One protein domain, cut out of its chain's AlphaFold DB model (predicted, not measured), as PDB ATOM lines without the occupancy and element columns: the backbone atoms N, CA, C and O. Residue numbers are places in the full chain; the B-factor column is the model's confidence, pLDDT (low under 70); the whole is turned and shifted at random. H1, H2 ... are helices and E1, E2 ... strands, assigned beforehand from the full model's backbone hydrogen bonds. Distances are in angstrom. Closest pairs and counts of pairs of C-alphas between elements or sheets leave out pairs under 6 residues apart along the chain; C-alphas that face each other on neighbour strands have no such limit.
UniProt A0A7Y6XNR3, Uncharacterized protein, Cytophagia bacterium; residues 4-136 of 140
ATOM      1  N   ALA A   4     141.940 129.141 225.515       97.62
ATOM      2  CA  ALA A   4     141.283 129.772 226.664       97.62
ATOM      3  C   ALA A   4     142.245 130.648 227.492       97.62
ATOM      4  O   ALA A   4     141.874 131.723 227.949       97.62
ATOM      5  N   GLU A   5     143.503 130.218 227.639       97.81
ATOM      6  CA  GLU A   5     144.548 131.022 228.287       97.81
ATOM      7  C   GLU A   5     144.876 132.258 227.443       97.81
ATOM      8  O   GLU A   5     145.050 133.351 227.978       97.81
ATOM      9  N   PHE A   6     144.921 132.102 226.115       97.88
ATOM     10  CA  PHE A   6     145.155 133.211 225.197       97.88
ATOM     11  C   PHE A   6     144.002 134.224 225.205       97.88
ATOM     12  O   PHE A   6     144.244 135.423 225.157       97.88
ATOM     13  N   GLU A   7     142.757 133.774 225.327       98.31
ATOM     14  CA  GLU A   7     141.585 134.644 225.466       98.31
ATOM     15  C   GLU A   7     141.650 135.500 226.737       98.31
ATOM     16  O   GLU A   7     141.511 136.723 226.673       98.31
ATOM     17  N   GLN A   8     141.966 134.881 227.879       98.19
ATOM     18  CA  GLN A   8     142.213 135.609 229.128       98.19
ATOM     19  C   GLN A   8     143.374 136.599 228.976       98.19
ATOM     20  O   GLN A   8     143.289 137.745 229.420       98.19
ATOM     21  N   PHE A   9     144.443 136.179 228.297       97.44
ATOM     22  CA  PHE A   9     145.602 137.018 228.021       97.44
ATOM     23  C   PHE A   9     145.258 138.237 227.147       97.44
ATOM     24  O   PHE A   9     145.742 139.337 227.421       97.44
ATOM     25  N   VAL A  10     144.395 138.089 226.138       98.12
ATOM     26  CA  VAL A  10     143.876 139.213 225.337       98.12
ATOM     27  C   VAL A  10     143.047 140.159 226.209       98.12
ATOM     28  O   VAL A  10     143.211 141.375 226.113       98.12
ATOM     29  N   GLY A  11     142.211 139.624 227.102       98.12
ATOM     30  CA  GLY A  11     141.460 140.425 228.070       98.12
ATOM     31  C   GLY A  11     142.366 141.320 228.922       98.12
ATOM     32  O   GLY A  11     142.147 142.530 228.966       98.12
ATOM     33  N   LEU A  12     143.418 140.747 229.514       96.94
ATOM     34  CA  LEU A  12     144.420 141.489 230.293       96.94
ATOM     35  C   LEU A  12     145.196 142.492 229.433       96.94
ATOM     36  O   LEU A  12     145.453 143.617 229.852       96.94
ATOM     37  N   THR A  13     145.530 142.107 228.201       96.56
ATOM     38  CA  THR A  13     146.225 142.973 227.242       96.56
ATOM     39  C   THR A  13     145.433 144.254 226.968       96.56
ATOM     40  O   THR A  13     146.037 145.316 226.822       96.56
ATOM     41  N   LEU A  14     144.102 144.177 226.886       97.69
ATOM     42  CA  LEU A  14     143.253 145.352 226.686       97.69
ATOM     43  C   LEU A  14     143.192 146.249 227.933       97.69
ATOM     44  O   LEU A  14     143.145 147.468 227.785       97.69
ATOM     45  N   ASP A  15     143.244 145.684 229.144       97.31
ATOM     46  CA  ASP A  15     143.359 146.482 230.378       97.31
ATOM     47  C   ASP A  15     144.696 147.222 230.438       97.31
ATOM     48  O   ASP A  15     144.749 148.420 230.725       97.31
ATOM     49  N   GLU A  16     145.781 146.530 230.094       96.56
ATOM     50  CA  GLU A  16     147.109 147.127 229.985       96.56
ATOM     51  C   GLU A  16     147.155 148.237 228.926       96.56
ATOM     52  O   GLU A  16     147.755 149.283 229.177       96.56
ATOM     53  N   LEU A  17     146.494 148.053 227.775       97.50
ATOM     54  CA  LEU A  17     146.381 149.086 226.742       97.50
ATOM     55  C   LEU A  17     145.643 150.329 227.255       97.50
ATOM     56  O   LEU A  17     146.045 151.443 226.923       97.50
ATOM     57  N   TRP A  18     144.603 150.161 228.079       97.94
ATOM     58  CA  TRP A  18     143.908 151.285 228.715       97.94
ATOM     59  C   TRP A  18     144.849 152.069 229.620       97.94
ATOM     60  O   TRP A  18     145.004 153.276 229.447       97.94
ATOM     61  N   VAL A  19     145.539 151.379 230.534       97.50
ATOM     62  CA  VAL A  19     146.507 152.014 231.441       97.50
ATOM     63  C   VAL A  19     147.613 152.706 230.647       97.50
ATOM     64  O   VAL A  19     147.993 153.830 230.975       97.50
ATOM     65  N   TYR A  20     148.108 152.065 229.587       97.19
ATOM     66  CA  TYR A  20     149.082 152.656 228.678       97.19
ATOM     67  C   TYR A  20     148.535 153.946 228.058       97.19
ATOM     68  O   TYR A  20     149.171 154.986 228.170       97.19
ATOM     69  N   GLY A  21     147.331 153.917 227.487       97.62
ATOM     70  CA  GLY A  21     146.664 155.092 226.932       97.62
ATOM     71  C   GLY A  21     146.536 156.249 227.911       97.62
ATOM     72  O   GLY A  21     146.983 157.357 227.623       97.62
ATOM     73  N   GLU A  22     145.983 155.984 229.091       97.81
ATOM     74  CA  GLU A  22     145.775 156.986 230.141       97.81
ATOM     75  C   GLU A  22     147.079 157.674 230.562       97.81
ATOM     76  O   GLU A  22     147.080 158.868 230.850       97.81
ATOM     77  N   MET A  23     148.205 156.956 230.554       97.06
ATOM     78  CA  MET A  23     149.509 157.553 230.853       97.06
ATOM     79  C   MET A  23     149.968 158.548 229.786       97.06
ATOM     80  O   MET A  23     150.586 159.546 230.133       97.06
ATOM     81  N   TYR A  24     149.687 158.291 228.507       97.38
ATOM     82  CA  TYR A  24     150.055 159.193 227.407       97.38
ATOM     83  C   TYR A  24     149.084 160.369 227.253       97.38
ATOM     84  O   TYR A  24     149.471 161.434 226.778       97.38
ATOM     85  N   ILE A  25     147.821 160.167 227.614       96.19
ATOM     86  CA  ILE A  25     146.745 161.147 227.428       96.19
ATOM     87  C   ILE A  25     146.579 162.018 228.693       96.19
ATOM     88  O   ILE A  25     146.178 163.175 228.606       96.19
ATOM     89  N   GLY A  26     146.955 161.511 229.871       96.06
ATOM     90  CA  GLY A  26     146.977 162.259 231.137       96.06
ATOM     91  C   GLY A  26     145.664 162.252 231.916       96.06
ATOM     92  O   GLY A  26     145.577 162.860 232.979       96.06
ATOM     93  N   TRP A  27     144.642 161.560 231.417       95.00
ATOM     94  CA  TRP A  27     143.331 161.456 232.049       95.00
ATOM     95  C   TRP A  27     142.687 160.091 231.768       95.00
ATOM     96  O   TRP A  27     143.194 159.293 230.979       95.00
ATOM     97  N   LYS A  28     141.593 159.798 232.481       97.00
ATOM     98  CA  LYS A  28     140.920 158.493 232.466       97.00
ATOM     99  C   LYS A  28     140.121 158.253 231.192       97.00
ATOM    100  O   LYS A  28     139.180 158.985 230.909       97.00
ATOM    101  N   LEU A  29     140.454 157.192 230.466       97.38
ATOM    102  CA  LEU A  29     139.764 156.850 229.229       97.38
ATOM    103  C   LEU A  29     138.342 156.340 229.509       97.38
ATOM    104  O   LEU A  29     138.127 155.654 230.513       97.38
ATOM    105  N   PRO A  30     137.379 156.597 228.606       96.88
ATOM    106  CA  PRO A  30     136.076 155.950 228.666       96.88
ATOM    107  C   PRO A  30     136.199 154.426 228.695       96.88
ATOM    108  O   PRO A  30     137.128 153.862 228.123       96.88
ATOM    109  N   THR A  31     135.258 153.739 229.340       95.44
ATOM    110  CA  THR A  31     135.320 152.277 229.514       95.44
ATOM    111  C   THR A  31     134.809 151.493 228.307       95.44
ATOM    112  O   THR A  31     135.102 150.304 228.178       95.44
ATOM    113  N   GLY A  32     134.005 152.120 227.444       97.25
ATOM    114  CA  GLY A  32     133.509 151.501 226.221       97.25
ATOM    115  C   GLY A  32     134.615 151.342 225.184       97.25
ATOM    116  O   GLY A  32     135.495 152.194 225.053       97.25
ATOM    117  N   ILE A  33     134.545 150.247 224.431       98.06
ATOM    118  CA  ILE A  33     135.508 149.909 223.388       98.06
ATOM    119  C   ILE A  33     134.789 149.600 222.076       98.06
ATOM    120  O   ILE A  33     133.867 148.781 222.023       98.06
ATOM    121  N   GLU A  34     135.265 150.234 221.012       98.25
ATOM    122  CA  GLU A  34     135.066 149.798 219.637       98.25
ATOM    123  C   GLU A  34     136.417 149.391 219.049       98.25
ATOM    124  O   GLU A  34     137.457 149.945 219.404       98.25
ATOM    125  N   PHE A  35     136.409 148.406 218.158       98.56
ATOM    126  CA  PHE A  35     137.614 147.871 217.545       98.56
ATOM    127  C   PHE A  35     137.474 147.751 216.034       98.56
ATOM    128  O   PHE A  35     136.428 147.341 215.528       98.56
ATOM    129  N   GLU A  36     138.552 148.040 215.314       97.94
ATOM    130  CA  GLU A  36     138.661 147.736 213.891       97.94
ATOM    131  C   GLU A  36     140.090 147.327 213.510       97.94
ATOM    132  O   GLU A  36     141.087 147.861 213.998       97.94
ATOM    133  N   TRP A  37     140.211 146.369 212.593       97.88
ATOM    134  CA  TRP A  37     141.501 146.051 211.987       97.88
ATOM    135  C   TRP A  37     141.892 147.123 210.964       97.88
ATOM    136  O   TRP A  37     141.059 147.564 210.172       97.88
ATOM    137  N   MET A  38     143.178 147.459 210.889       95.25
ATOM    138  CA  MET A  38     143.769 148.297 209.843       95.25
ATOM    139  C   MET A  38     143.884 147.520 208.521       95.25
ATOM    140  O   MET A  38     144.975 147.173 208.066       95.25
ATOM    141  N   LYS A  39     142.740 147.207 207.914       89.62
ATOM    142  CA  LYS A  39     142.607 146.553 206.606       89.62
ATOM    143  C   LYS A  39     141.452 147.192 205.839       89.62
ATOM    144  O   LYS A  39     140.512 147.701 206.444       89.62
ATOM    145  N   LEU A  40     141.515 147.153 204.509       82.25
ATOM    146  CA  LEU A  40     140.411 147.604 203.657       82.25
ATOM    147  C   LEU A  40     139.120 146.860 204.037       82.25
ATOM    148  O   LEU A  40     139.132 145.638 204.190       82.25
ATOM    149  N   ASN A  41     138.018 147.603 204.174       84.44
ATOM    150  CA  ASN A  41     136.684 147.082 204.497       84.44
ATOM    151  C   ASN A  41     136.601 146.307 205.824       84.44
ATOM    152  O   ASN A  41     135.803 145.372 205.952       84.44
ATOM    153  N   SER A  42     137.423 146.659 206.818       90.31
ATOM    154  CA  SER A  42     137.273 146.086 208.152       90.31
ATOM    155  C   SER A  42     135.924 146.467 208.757       90.31
ATOM    156  O   SER A  42     135.433 147.587 208.621       90.31
ATOM    157  N   LYS A  43     135.291 145.492 209.411       93.75
ATOM    158  CA  LYS A  43     134.087 145.748 210.190       93.75
ATOM    159  C   LYS A  43     134.492 146.302 211.542       93.75
ATOM    160  O   LYS A  43     135.451 145.831 212.152       93.75
ATOM    161  N   ARG A  44     133.702 147.258 212.010       96.50
ATOM    162  CA  ARG A  44     133.790 147.776 213.363       96.50
ATOM    163  C   ARG A  44     133.061 146.848 214.319       96.50
ATOM    164  O   ARG A  44     131.894 146.517 214.104       96.50
ATOM    165  N   ILE A  45     133.759 146.442 215.363       97.88
ATOM    166  CA  ILE A  45     133.259 145.541 216.392       97.88
ATOM    167  C   ILE A  45     133.029 146.356 217.649       97.88
ATOM    168  O   ILE A  45     133.858 147.178 218.031       97.88
ATOM    169  N   LYS A  46     131.875 146.138 218.265       96.56
ATOM    170  CA  LYS A  46     131.469 146.774 219.516       96.56
ATOM    171  C   LYS A  46     131.403 145.710 220.596       96.56
ATOM    172  O   LYS A  46     131.264 144.537 220.265       96.56
ATOM    173  N   ASP A  47     131.414 146.144 221.850       95.19
ATOM    174  CA  ASP A  47     131.388 145.298 223.045       95.19
ATOM    175  C   ASP A  47     132.714 144.576 223.298       95.19
ATOM    176  O   ASP A  47     133.252 143.868 222.448       95.19
ATOM    177  N   ARG A  48     133.227 144.703 224.524       97.12
ATOM    178  CA  ARG A  48     134.545 144.178 224.894       97.12
ATOM    179  C   ARG A  48     134.692 142.674 224.653       97.12
ATOM    180  O   ARG A  48     135.732 142.254 224.158       97.12
ATOM    181  N   SER A  49     133.678 141.870 224.978       98.06
ATOM    182  CA  SER A  49     133.735 140.416 224.770       98.06
ATOM    183  C   SER A  49     133.896 140.061 223.291       98.06
ATOM    184  O   SER A  49     134.780 139.288 222.944       98.06
ATOM    185  N   LYS A  50     133.136 140.711 222.404       98.44
ATOM    186  CA  LYS A  50     133.237 140.498 220.953       98.44
ATOM    187  C   LYS A  50     134.568 140.988 220.389       98.44
ATOM    188  O   LYS A  50     135.100 140.384 219.464       98.44
ATOM    189  N   VAL A  51     135.128 142.067 220.946       98.44
ATOM    190  CA  VAL A  51     136.483 142.521 220.590       98.44
ATOM    191  C   VAL A  51     137.525 141.464 220.962       98.44
ATOM    192  O   VAL A  51     138.393 141.155 220.147       98.44
ATOM    193  N   ILE A  52     137.430 140.876 222.159       98.62
ATOM    194  CA  ILE A  52     138.316 139.782 222.579       98.62
ATOM    195  C   ILE A  52     138.166 138.587 221.626       98.62
ATOM    196  O   ILE A  52     139.172 138.091 221.120       98.62
ATOM    197  N   GLU A  53     136.936 138.166 221.325       98.50
ATOM    198  CA  GLU A  53     136.649 137.070 220.388       98.50
ATOM    199  C   GLU A  53     137.246 137.319 218.992       98.50
ATOM    200  O   GLU A  53     137.876 136.426 218.415       98.50
ATOM    201  N   GLU A  54     137.113 138.537 218.455       98.19
ATOM    202  CA  GLU A  54     137.711 138.907 217.168       98.19
ATOM    203  C   GLU A  54     139.238 138.802 217.215       98.19
ATOM    204  O   GLU A  54     139.848 138.200 216.326       98.19
ATOM    205  N   ILE A  55     139.871 139.389 218.235       98.25
ATOM    206  CA  ILE A  55     141.331 139.378 218.360       98.25
ATOM    207  C   ILE A  55     141.827 137.937 218.476       98.25
ATOM    208  O   ILE A  55     142.747 137.548 217.758       98.25
ATOM    209  N   VAL A  56     141.191 137.118 219.315       98.31
ATOM    210  CA  VAL A  56     141.544 135.702 219.462       98.31
ATOM    211  C   VAL A  56     141.388 134.967 218.133       98.31
ATOM    212  O   VAL A  56     142.324 134.294 217.712       98.31
ATOM    213  N   SER A  57     140.252 135.110 217.447       97.44
ATOM    214  CA  SER A  57     139.999 134.401 216.183       97.44
ATOM    215  C   SER A  57     140.936 134.816 215.043       97.44
ATOM    216  O   SER A  57     141.228 134.000 214.172       97.44
ATOM    217  N   SER A  58     141.440 136.053 215.065       96.62
ATOM    218  CA  SER A  58     142.363 136.570 214.049       96.62
ATOM    219  C   SER A  58     143.833 136.259 214.347       96.62
ATOM    220  O   SER A  58     144.630 136.112 213.424       96.62
ATOM    221  N   VAL A  59     144.216 136.202 215.627       97.06
ATOM    222  CA  VAL A  59     145.625 136.121 216.054       97.06
ATOM    223  C   VAL A  59     146.040 134.693 216.424       97.06
ATOM    224  O   VAL A  59     147.192 134.313 216.203       97.06
ATOM    225  N   TYR A  60     145.121 133.894 216.970       97.81
ATOM    226  CA  TYR A  60     145.375 132.527 217.421       97.81
ATOM    227  C   TYR A  60     144.900 131.513 216.375       97.81
ATOM    228  O   TYR A  60     143.700 131.376 216.138       97.81
ATOM    229  N   ILE A  61     145.828 130.746 215.798       97.00
ATOM    230  CA  ILE A  61     145.500 129.643 214.880       97.00
ATOM    231  C   ILE A  61     145.435 128.335 215.672       97.00
ATOM    232  O   ILE A  61     144.432 127.623 215.638       97.00
ATOM    233  N   ASN A  62     146.503 128.023 216.406       97.50
ATOM    234  CA  ASN A  62     146.587 126.912 217.354       97.50
ATOM    235  C   ASN A  62     147.739 127.151 218.350       97.50
ATOM    236  O   ASN A  62     148.404 128.182 218.292       97.50
ATOM    237  N   GLU A  63     147.985 126.200 219.254       96.44
ATOM    238  CA  GLU A  63     148.977 126.342 220.336       96.44
ATOM    239  C   GLU A  63     150.411 126.595 219.832       96.44
ATOM    240  O   GLU A  63     151.183 127.281 220.505       96.44
ATOM    241  N   GLU A  64     150.728 126.108 218.628       97.00
ATOM    242  CA  GLU A  64     152.032 126.241 217.966       97.00
ATOM    243  C   GLU A  64     152.079 127.402 216.960       97.00
ATOM    244  O   GLU A  64     153.132 127.711 216.399       97.00
ATOM    245  N   LYS A  65     150.937 128.041 216.682       96.50
ATOM    246  CA  LYS A  65     150.785 129.056 215.633       96.50
ATOM    247  C   LYS A  65     149.929 130.215 216.124       96.50
ATOM    248  O   LYS A  65     148.704 130.216 216.002       96.50
ATOM    249  N   ILE A  66     150.602 131.235 216.633       96.38
ATOM    250  CA  ILE A  66     150.039 132.523 217.031       96.38
ATOM    251  C   ILE A  66     150.807 133.605 216.273       96.38
ATOM    252  O   ILE A  66     152.039 133.551 216.184       96.38
ATOM    253  N   TYR A  67     150.104 134.581 215.701       95.38
ATOM    254  CA  TYR A  67     150.780 135.691 215.030       95.38
ATOM    255  C   TYR A  67     151.642 136.467 216.033       95.38
ATOM    256  O   TYR A  67     151.128 136.893 217.066       95.38
ATOM    257  N   PRO A  68     152.944 136.664 215.765       92.06
ATOM    258  CA  PRO A  68     153.887 137.055 216.811       92.06
ATOM    259  C   PRO A  68     154.023 138.559 217.046       92.06
ATOM    260  O   PRO A  68     154.764 138.964 217.940       92.06
ATOM    261  N   CYS A  69     153.395 139.380 216.212       93.19
ATOM    262  CA  CYS A  69     153.547 140.826 216.244       93.19
ATOM    263  C   CYS A  69     152.230 141.471 215.818       93.19
ATOM    264  O   CYS A  69     151.850 141.420 214.644       93.19
ATOM    265  N   VAL A  70     151.508 141.997 216.804       95.75
ATOM    266  CA  VAL A  70     150.183 142.590 216.638       95.75
ATOM    267  C   VAL A  70     150.186 143.956 217.317       95.75
ATOM    268  O   VAL A  70     150.286 144.047 218.539       95.75
ATOM    269  N   ASP A  71     150.070 145.023 216.538       96.44
ATOM    270  CA  ASP A  71     149.882 146.361 217.084       96.44
ATOM    271  C   ASP A  71     148.435 146.504 217.559       96.44
ATOM    272  O   ASP A  71     147.503 146.190 216.816       96.44
ATOM    273  N   LEU A  72     148.248 147.007 218.776       97.69
ATOM    274  CA  LEU A  72     146.968 147.474 219.298       97.69
ATOM    275  C   LEU A  72     147.146 148.921 219.738       97.69
ATOM    276  O   LEU A  72     147.994 149.225 220.576       97.69
ATOM    277  N   SER A  73     146.374 149.828 219.150       97.94
ATOM    278  CA  SER A  73     146.545 151.259 219.386       97.94
ATOM    279  C   SER A  73     145.235 151.956 219.690       97.94
ATOM    280  O   SER A  73     144.246 151.752 218.991       97.94
ATOM    281  N   ILE A  74     145.249 152.847 220.677       98.38
ATOM    282  CA  ILE A  74     144.141 153.779 220.900       98.38
ATOM    283  C   ILE A  74     144.173 154.819 219.782       98.38
ATOM    284  O   ILE A  74     145.136 155.580 219.651       98.38
ATOM    285  N   LYS A  75     143.142 154.810 218.938       97.94
ATOM    286  CA  LYS A  75     143.081 155.626 217.726       97.94
ATOM    287  C   LYS A  75     142.395 156.962 217.962       97.94
ATOM    288  O   LYS A  75     142.902 157.985 217.497       97.94
ATOM    289  N   GLU A  76     141.252 156.925 218.637       97.38
ATOM    290  CA  GLU A  76     140.332 158.050 218.794       97.38
ATOM    291  C   GLU A  76     139.430 157.836 220.018       97.38
ATOM    292  O   GLU A  76     139.106 156.700 220.362       97.38
ATOM    293  N   ILE A  77     139.001 158.924 220.659       97.06
ATOM    294  CA  ILE A  77     137.899 158.914 221.628       97.06
ATOM    295  C   ILE A  77     136.638 159.322 220.870       97.06
ATOM    296  O   ILE A  77     136.536 160.458 220.417       97.06
ATOM    297  N   LEU A  78     135.701 158.393 220.697       95.56
ATOM    298  CA  LEU A  78     134.520 158.603 219.854       95.56
ATOM    299  C   LEU A  78     133.481 159.498 220.533       95.56
ATOM    300  O   LEU A  78     132.754 160.234 219.871       95.56
ATOM    301  N   ASN A  79     133.365 159.371 221.853       93.44
ATOM    302  CA  ASN A  79     132.500 160.164 222.721       93.44
ATOM    303  C   ASN A  79     132.892 159.919 224.189       93.44
ATOM    304  O   ASN A  79     133.812 159.155 224.476       93.44
ATOM    305  N   GLU A  80     132.149 160.515 225.121       91.94
ATOM    306  CA  GLU A  80     132.364 160.394 226.572       91.94
ATOM    307  C   GLU A  80     132.340 158.952 227.107       91.94
ATOM    308  O   GLU A  80     132.844 158.688 228.195       91.94
ATOM    309  N   SER A  81     131.767 158.007 226.357       94.19
ATOM    310  CA  SER A  81     131.585 156.619 226.787       94.19
ATOM    311  C   SER A  81     132.463 155.611 226.048       94.19
ATOM    312  O   SER A  81     132.538 154.465 226.488       94.19
ATOM    313  N   CYS A  82     133.138 155.998 224.957       96.94
ATOM    314  CA  CYS A  82     133.739 155.023 224.050       96.94
ATOM    315  C   CYS A  82     135.066 155.454 223.409       96.94
ATOM    316  O   CYS A  82     135.213 156.573 222.911       96.94
ATOM    317  N   VAL A  83     136.003 154.506 223.352       97.94
ATOM    318  CA  VAL A  83     137.301 154.609 222.680       97.94
ATOM    319  C   VAL A  83     137.343 153.673 221.476       97.94
ATOM    320  O   VAL A  83     136.973 152.503 221.574       97.94
ATOM    321  N   LEU A  84     137.857 154.169 220.351       98.19
ATOM    322  CA  LEU A  84     138.209 153.351 219.198       98.19
ATOM    323  C   LEU A  84     139.643 152.831 219.339       98.19
ATOM    324  O   LEU A  84     140.604 153.606 219.383       98.19
ATOM    325  N   VAL A  85     139.785 151.512 219.337       98.50
ATOM    326  CA  VAL A  85     141.062 150.804 219.239       98.50
ATOM    327  C   VAL A  85     141.231 150.270 217.821       98.50
ATOM    328  O   VAL A  85     140.307 149.711 217.237       98.50
ATOM    329  N   VAL A  86     142.431 150.407 217.268       98.19
ATOM    330  CA  VAL A  86     142.791 149.799 215.985       98.19
ATOM    331  C   VAL A  86     143.815 148.697 216.179       98.19
ATOM    332  O   VAL A  86     144.726 148.823 217.001       98.19
ATOM    333  N   GLY A  87     143.668 147.623 215.409       98.00
ATOM    334  CA  GLY A  87     144.604 146.505 215.391       98.00
ATOM    335  C   GLY A  87     145.348 146.383 214.067       98.00
ATOM    336  O   GLY A  87     144.777 146.634 213.004       98.00
ATOM    337  N   ARG A  88     146.593 145.908 214.092       97.12
ATOM    338  CA  ARG A  88     147.326 145.492 212.888       97.12
ATOM    339  C   ARG A  88     148.130 144.235 213.178       97.12
ATOM    340  O   ARG A  88     148.927 144.218 214.103       97.12
ATOM    341  N   ILE A  89     147.962 143.201 212.361       95.38
ATOM    342  CA  ILE A  89     148.812 142.007 212.401       95.38
ATOM    343  C   ILE A  89     149.954 142.225 211.410       95.38
ATOM    344  O   ILE A  89     149.707 142.476 210.228       95.38
ATOM    345  N   ALA A  90     151.199 142.172 211.877       91.38
ATOM    346  CA  ALA A  90     152.350 142.223 210.986       91.38
ATOM    347  C   ALA A  90     152.490 140.898 210.219       91.38
ATOM    348  O   ALA A  90     152.213 139.830 210.761       91.38
ATOM    349  N   SER A  91     152.959 140.959 208.970       87.88
ATOM    350  CA  SER A  91     153.049 139.817 208.043       87.88
ATOM    351  C   SER A  91     154.186 138.829 208.357       87.88
ATOM    352  O   SER A  91     154.878 138.369 207.451       87.88
ATOM    353  N   TYR A  92     154.418 138.532 209.634       91.38
ATOM    354  CA  TYR A  92     155.355 137.499 210.067       91.38
ATOM    355  C   TYR A  92     154.650 136.149 210.188       91.38
ATOM    356  O   TYR A  92     153.475 136.084 210.553       91.38
ATOM    357  N   GLU A  93     155.399 135.075 209.949       93.56
ATOM    358  CA  GLU A  93     154.895 133.715 210.114       93.56
ATOM    359  C   GLU A  93     154.425 133.458 211.561       93.56
ATOM    360  O   GLU A  93     155.137 133.806 212.516       93.56
ATOM    361  N   PRO A  94     153.238 132.847 211.748       95.38
ATOM    362  CA  PRO A  94     152.768 132.398 213.051       95.38
ATOM    363  C   PRO A  94     153.740 131.419 213.709       95.38
ATOM    364  O   PRO A  94     154.306 130.544 213.054       95.38
ATOM    365  N   ARG A  95     153.888 131.532 215.028       94.75
ATOM    366  CA  ARG A  95     154.793 130.699 215.835       94.75
ATOM    367  C   ARG A  95     154.234 130.484 217.246       94.75
ATOM    368  O   ARG A  95     153.250 131.142 217.593       94.75
ATOM    369  N   PRO A  96     154.825 129.607 218.075       95.50
ATOM    370  CA  PRO A  96     154.330 129.382 219.427       95.50
ATOM    371  C   PRO A  96     154.344 130.666 220.264       95.50
ATOM    372  O   PRO A  96     155.112 131.595 219.995       95.50
ATOM    373  N   PHE A  97     153.499 130.722 221.298       93.06
ATOM    374  CA  PHE A  97     153.474 131.861 222.217       93.06
ATOM    375  C   PHE A  97     154.859 132.086 222.833       93.06
ATOM    376  O   PHE A  97     155.445 131.189 223.435       93.06
ATOM    377  N   GLN A  98     155.358 133.310 222.723       90.31
ATOM    378  CA  GLN A  98     156.676 133.689 223.211       90.31
ATOM    379  C   GLN A  98     156.696 135.173 223.571       90.31
ATOM    380  O   GLN A  98     155.697 135.879 223.424       90.31
ATOM    381  N   LYS A  99     157.849 135.665 224.027       88.06
ATOM    382  CA  LYS A  99     158.056 137.104 224.178       88.06
ATOM    383  C   LYS A  99     158.034 137.800 222.813       88.06
ATOM    384  O   LYS A  99     158.612 137.297 221.841       88.06
ATOM    385  N   GLY A 100     157.356 138.941 222.763       79.62
ATOM    386  CA  GLY A 100     157.290 139.819 221.599       79.62
ATOM    387  C   GLY A 100     158.484 140.773 221.505       79.62
ATOM    388  O   GLY A 100     159.410 140.737 222.317       79.62
ATOM    389  N   TYR A 101     158.435 141.674 220.522       74.50
ATOM    390  CA  TYR A 101     159.481 142.677 220.262       74.50
ATOM    391  C   TYR A 101     159.703 143.664 221.417       74.50
ATOM    392  O   TYR A 101     160.781 144.234 221.541       74.50
ATOM    393  N   THR A 102     158.708 143.845 222.285       78.25
ATOM    394  CA  THR A 102     158.779 144.709 223.472       78.25
ATOM    395  C   THR A 102     159.304 143.978 224.713       78.25
ATOM    396  O   THR A 102     159.129 144.468 225.826       78.25
ATOM    397  N   ASN A 103     159.865 142.767 224.547       81.81
ATOM    398  CA  ASN A 103     160.332 141.869 225.617       81.81
ATOM    399  C   ASN A 103     159.243 141.508 226.663       81.81
ATOM    400  O   ASN A 103     159.517 140.911 227.710       81.81
ATOM    401  N   ARG A 104     157.986 141.855 226.369       87.69
ATOM    402  CA  ARG A 104     156.771 141.463 227.085       87.69
ATOM    403  C   ARG A 104     156.280 140.116 226.567       87.69
ATOM    404  O   ARG A 104     156.602 139.714 225.450       87.69
ATOM    405  N   SER A 105     155.504 139.415 227.386       87.19
ATOM    406  CA  SER A 105     154.827 138.192 226.957       87.19
ATOM    407  C   SER A 105     153.850 138.492 225.825       87.19
ATOM    408  O   SER A 105     153.164 139.510 225.856       87.19
ATOM    409  N   GLY A 106     153.763 137.579 224.863       85.94
ATOM    410  CA  GLY A 106     152.771 137.635 223.803       85.94
ATOM    411  C   GLY A 106     153.096 138.621 222.682       85.94
ATOM    412  O   GLY A 106     154.165 139.236 222.655       85.94
ATOM    413  N   PRO A 107     152.179 138.737 221.711       91.94
ATOM    414  CA  PRO A 107     152.480 139.399 220.450       91.94
ATOM    415  C   PRO A 107     152.190 140.902 220.450       91.94
ATOM    416  O   PRO A 107     152.490 141.570 219.464       91.94
ATOM    417  N   PHE A 108     151.575 141.429 221.513       95.19
ATOM    418  CA  PHE A 108     150.948 142.743 221.475       95.19
ATOM    419  C   PHE A 108     151.917 143.894 221.744       95.19
ATOM    420  O   PHE A 108     152.638 143.918 222.751       95.19
ATOM    421  N   ILE A 109     151.874 144.874 220.846       94.19
ATOM    422  CA  ILE A 109     152.605 146.138 220.911       94.19
ATOM    423  C   ILE A 109     151.578 147.255 221.087       94.19
ATOM    424  O   ILE A 109     150.593 147.308 220.355       94.19
ATOM    425  N   TYR A 110     151.791 148.129 222.069       95.75
ATOM    426  CA  TYR A 110     150.849 149.200 222.382       95.75
ATOM    427  C   TYR A 110     151.198 150.500 221.686       95.75
ATOM    428  O   TYR A 110     152.360 150.910 221.637       95.75
ATOM    429  N   GLY A 111     150.163 151.179 221.209       96.19
ATOM    430  CA  GLY A 111     150.272 152.507 220.635       96.19
ATOM    431  C   GLY A 111     149.165 153.435 221.113       96.19
ATOM    432  O   GLY A 111     148.102 153.022 221.576       96.19
ATOM    433  N   VAL A 112     149.431 154.724 220.972       97.69
ATOM    434  CA  VAL A 112     148.450 155.793 221.144       97.69
ATOM    435  C   VAL A 112     148.622 156.718 219.953       97.69
ATOM    436  O   VAL A 112     149.748 157.060 219.585       97.69
ATOM    437  N   ASN A 113     147.520 157.091 219.311       96.75
ATOM    438  CA  ASN A 113     147.562 158.066 218.237       96.75
ATOM    439  C   ASN A 113     148.154 159.379 218.768       96.75
ATOM    440  O   ASN A 113     147.684 159.916 219.765       96.75
ATOM    441  N   HIS A 114     149.176 159.896 218.087       94.06
ATOM    442  CA  HIS A 114     149.911 161.093 218.495       94.06
ATOM    443  C   HIS A 114     149.021 162.314 218.765       94.06
ATOM    444  O   HIS A 114     149.357 163.118 219.623       94.06
ATOM    445  N   THR A 115     147.875 162.430 218.087       95.50
ATOM    446  CA  THR A 115     146.913 163.524 218.294       95.50
ATOM    447  C   THR A 115     146.210 163.478 219.651       95.50
ATOM    448  O   THR A 115     145.576 164.453 220.029       95.50
ATOM    449  N   LEU A 116     146.272 162.345 220.358       96.31
ATOM    450  CA  LEU A 116     145.679 162.159 221.684       96.31
ATOM    451  C   LEU A 116     146.692 162.352 222.817       96.31
ATOM    452  O   LEU A 116     146.293 162.465 223.970       96.31
ATOM    453  N   ILE A 117     147.991 162.347 222.507       96.25
ATOM    454  CA  ILE A 117     149.041 162.491 223.516       96.25
ATOM    455  C   ILE A 117     148.970 163.910 224.078       96.25
ATOM    456  O   ILE A 117     148.987 164.879 223.318       96.25
ATOM    457  N   SER A 118     148.904 164.027 225.404       95.50
ATOM    458  CA  SER A 118     148.868 165.337 226.047       95.50
ATOM    459  C   SER A 118     150.187 166.084 225.815       95.50
ATOM    460  O   SER A 118     151.257 165.498 226.012       95.50
ATOM    461  N   PRO A 119     150.144 167.375 225.435       93.94
ATOM    462  CA  PRO A 119     151.348 168.188 225.281       93.94
ATOM    463  C   PRO A 119     152.093 168.402 226.606       93.94
ATOM    464  O   PRO A 119     153.290 168.675 226.587       93.94
ATOM    465  N   ASP A 120     151.410 168.233 227.743       95.00
ATOM    466  CA  ASP A 120     151.984 168.413 229.080       95.00
ATOM    467  C   ASP A 120     152.772 167.182 229.560       95.00
ATOM    468  O   ASP A 120     153.414 167.213 230.611       95.00
ATOM    469  N   ILE A 121     152.730 166.080 228.805       93.94
ATOM    470  CA  ILE A 121     153.409 164.831 229.152       93.94
ATOM    471  C   ILE A 121     154.666 164.681 228.299       93.94
ATOM    472  O   ILE A 121     154.609 164.362 227.109       93.94
ATOM    473  N   ASP A 122     155.838 164.816 228.928       95.12
ATOM    474  CA  ASP A 122     157.104 164.465 228.283       95.12
ATOM    475  C   ASP A 122     157.275 162.938 228.217       95.12
ATOM    476  O   ASP A 122     157.931 162.301 229.049       95.12
ATOM    477  N   THR A 123     156.702 162.348 227.168       93.88
ATOM    478  CA  THR A 123     156.767 160.905 226.881       93.88
ATOM    479  C   THR A 123     158.178 160.397 226.554       93.88
ATOM    480  O   THR A 123     158.414 159.184 226.509       93.88
ATOM    481  N   LYS A 124     159.143 161.298 226.318       93.25
ATOM    482  CA  LYS A 124     160.540 160.947 226.021       93.25
ATOM    483  C   LYS A 124     161.417 160.954 227.271       93.25
ATOM    484  O   LYS A 124     162.479 160.311 227.231       93.25
ATOM    485  N   SER A 125     160.970 161.611 228.343       96.06
ATOM    486  CA  SER A 125     161.665 161.676 229.628       96.06
ATOM    487  C   SER A 125     161.987 160.289 230.195       96.06
ATOM    488  O   SER A 125     161.320 159.282 229.924       96.06
ATOM    489  N   LEU A 126     163.054 160.226 230.993       95.00
ATOM    490  CA  LEU A 126     163.422 159.004 231.703       95.00
ATOM    491  C   LEU A 126     162.359 158.628 232.744       95.00
ATOM    492  O   LEU A 126     162.046 157.447 232.882       95.00
ATOM    493  N   ASP A 127     161.768 159.619 233.410       95.38
ATOM    494  CA  ASP A 127     160.737 159.417 234.428       95.38
ATOM    495  C   ASP A 127     159.500 158.746 233.841       95.38
ATOM    496  O   ASP A 127     159.046 157.724 234.359       95.38
ATOM    497  N   PHE A 128     159.015 159.227 232.694       95.00
ATOM    498  CA  PHE A 128     157.890 158.603 232.007       95.00
ATOM    499  C   PHE A 128     158.183 157.146 231.615       95.00
ATOM    500  O   PHE A 128     157.385 156.239 231.874       95.00
ATOM    501  N   LYS A 129     159.374 156.879 231.063       94.00
ATOM    502  CA  LYS A 129     159.811 155.512 230.729       94.00
ATOM    503  C   LYS A 129     159.917 154.623 231.971       94.00
ATOM    504  O   LYS A 129     159.580 153.441 231.900       94.00
ATOM    505  N   ASN A 130     160.361 155.165 233.103       94.31
ATOM    506  CA  ASN A 130     160.431 154.440 234.370       94.31
ATOM    507  C   ASN A 130     159.038 154.121 234.921       94.31
ATOM    508  O   ASN A 130     158.827 153.002 235.386       94.31
ATOM    509  N   LEU A 131     158.069 155.035 234.793       93.88
ATOM    510  CA  LEU A 131     156.671 154.770 235.145       93.88
ATOM    511  C   LEU A 131     156.088 153.619 234.310       93.88
ATOM    512  O   LEU A 131     155.445 152.723 234.861       93.88
ATOM    513  N   LEU A 132     156.354 153.597 232.999       92.88
ATOM    514  CA  LEU A 132     155.923 152.498 232.128       92.88
ATOM    515  C   LEU A 132     156.561 151.161 232.532       92.88
ATOM    516  O   LEU A 132     155.873 150.140 232.582       92.88
ATOM    517  N   ARG A 133     157.860 151.154 232.861       91.44
ATOM    518  CA  ARG A 133     158.574 149.955 233.336       91.44
ATOM    519  C   ARG A 133     158.026 149.442 234.661       91.44
ATOM    520  O   ARG A 133     157.786 148.243 234.783       91.44
ATOM    521  N   ALA A 134     157.780 150.336 235.619       92.19
ATOM    522  CA  ALA A 134     157.214 149.988 236.921       92.19
ATOM    523  C   ALA A 134     155.836 149.316 236.793       92.19
ATOM    524  O   ALA A 134     155.485 148.463 237.603       92.19
ATOM    525  N   LYS A 135     155.079 149.653 235.742       90.81
ATOM    526  CA  LYS A 135     153.788 149.033 235.406       90.81
ATOM    527  C   LYS A 135     153.892 147.827 234.465       90.81
ATOM    528  O   LYS A 135     152.871 147.263 234.097       90.81
ATOM    529  N   GLY A 136     155.096 147.427 234.050       88.81
ATOM    530  CA  GLY A 136     155.306 146.317 233.114       88.81
ATOM    531  C   GLY A 136     154.895 146.605 231.662       88.81
ATOM    532  O   GLY A 136     154.883 145.689 230.837       88.81
TER     533      GLY A 136
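Overview. This is residues 4 to 136 of the 140 residues of an uncharacterized protein of Cytophagia bacterium (UniProt A0A7Y6XNR3). A strongly twisted four-stranded sheet has two helices over one face, the long H1 running slantwise over E3 and the shorter H2 running along E1 and E4 at a steep angle to H1 and touching it near H1's first residues, while the other face is bare of named helices and the short H3 lies off the sheet near H1. The printed part has 133 residues with three named helices and five named strands, in the order H1 E1 H2 E2 E3 E4 E5 H3. The mixed sheet runs E1 E4 E3 E5; the class is mixed, helices and strands, in two layers, helices on one face of a sheet. It is compact, with a radius of gyration of the C-alphas of 14.8 A and spans of 43 by 32 by 25 A.

Arrangement. H1, residues 4 to 25, touches H2, residues 48 to 59, closest at the C-alphas of Glu 7 and Val 56, 6.1 A, at a steep tilt of 68 degrees, only just short of about perpendicular. Both are on the same face of the sheet of E1, residues 32 to 37, E4, residues 82 to 89, E3, residues 70 to 79, and E5, residues 108 to 112, at heights over the sheet of 6.4 A for H1 and 9.3 A for H2. E1 and E4 are parallel, N 34 and O 83 being 2.9 A apart, within hydrogen-bond range. E3 and E4 form an antiparallel hairpin, with N 73 and O 86 at 2.9 A. E3 and E5 are parallel, with N 72 and O 109 at 2.8 A. E2, residues 60 to 62, pairs with no named strand. H3, residues 126 to 134, is close to but not clearly touching H1, closest at the C-alphas of Tyr 20 and Leu 132, 7.7 A. Every O i to N i+4 pair is within hydrogen-bond range in H1, H2 and H3.

Along the chain. H1 spans 31.9 A from C-alpha 4 at (141.283, 129.772, 226.664). E3 spans 25.7 A and E4 23.1 A. H3 ends at C-alpha 134, (157.214, 149.988, 236.921).

Size, cuts and confidence. The C-alphas farthest apart, of Glu 64 and Asp 120, are 43.6 A apart. The links E4 to E5 and E5 to H3 are long. The printed part has no cut, and no printed residue is under 70 in pLDDT.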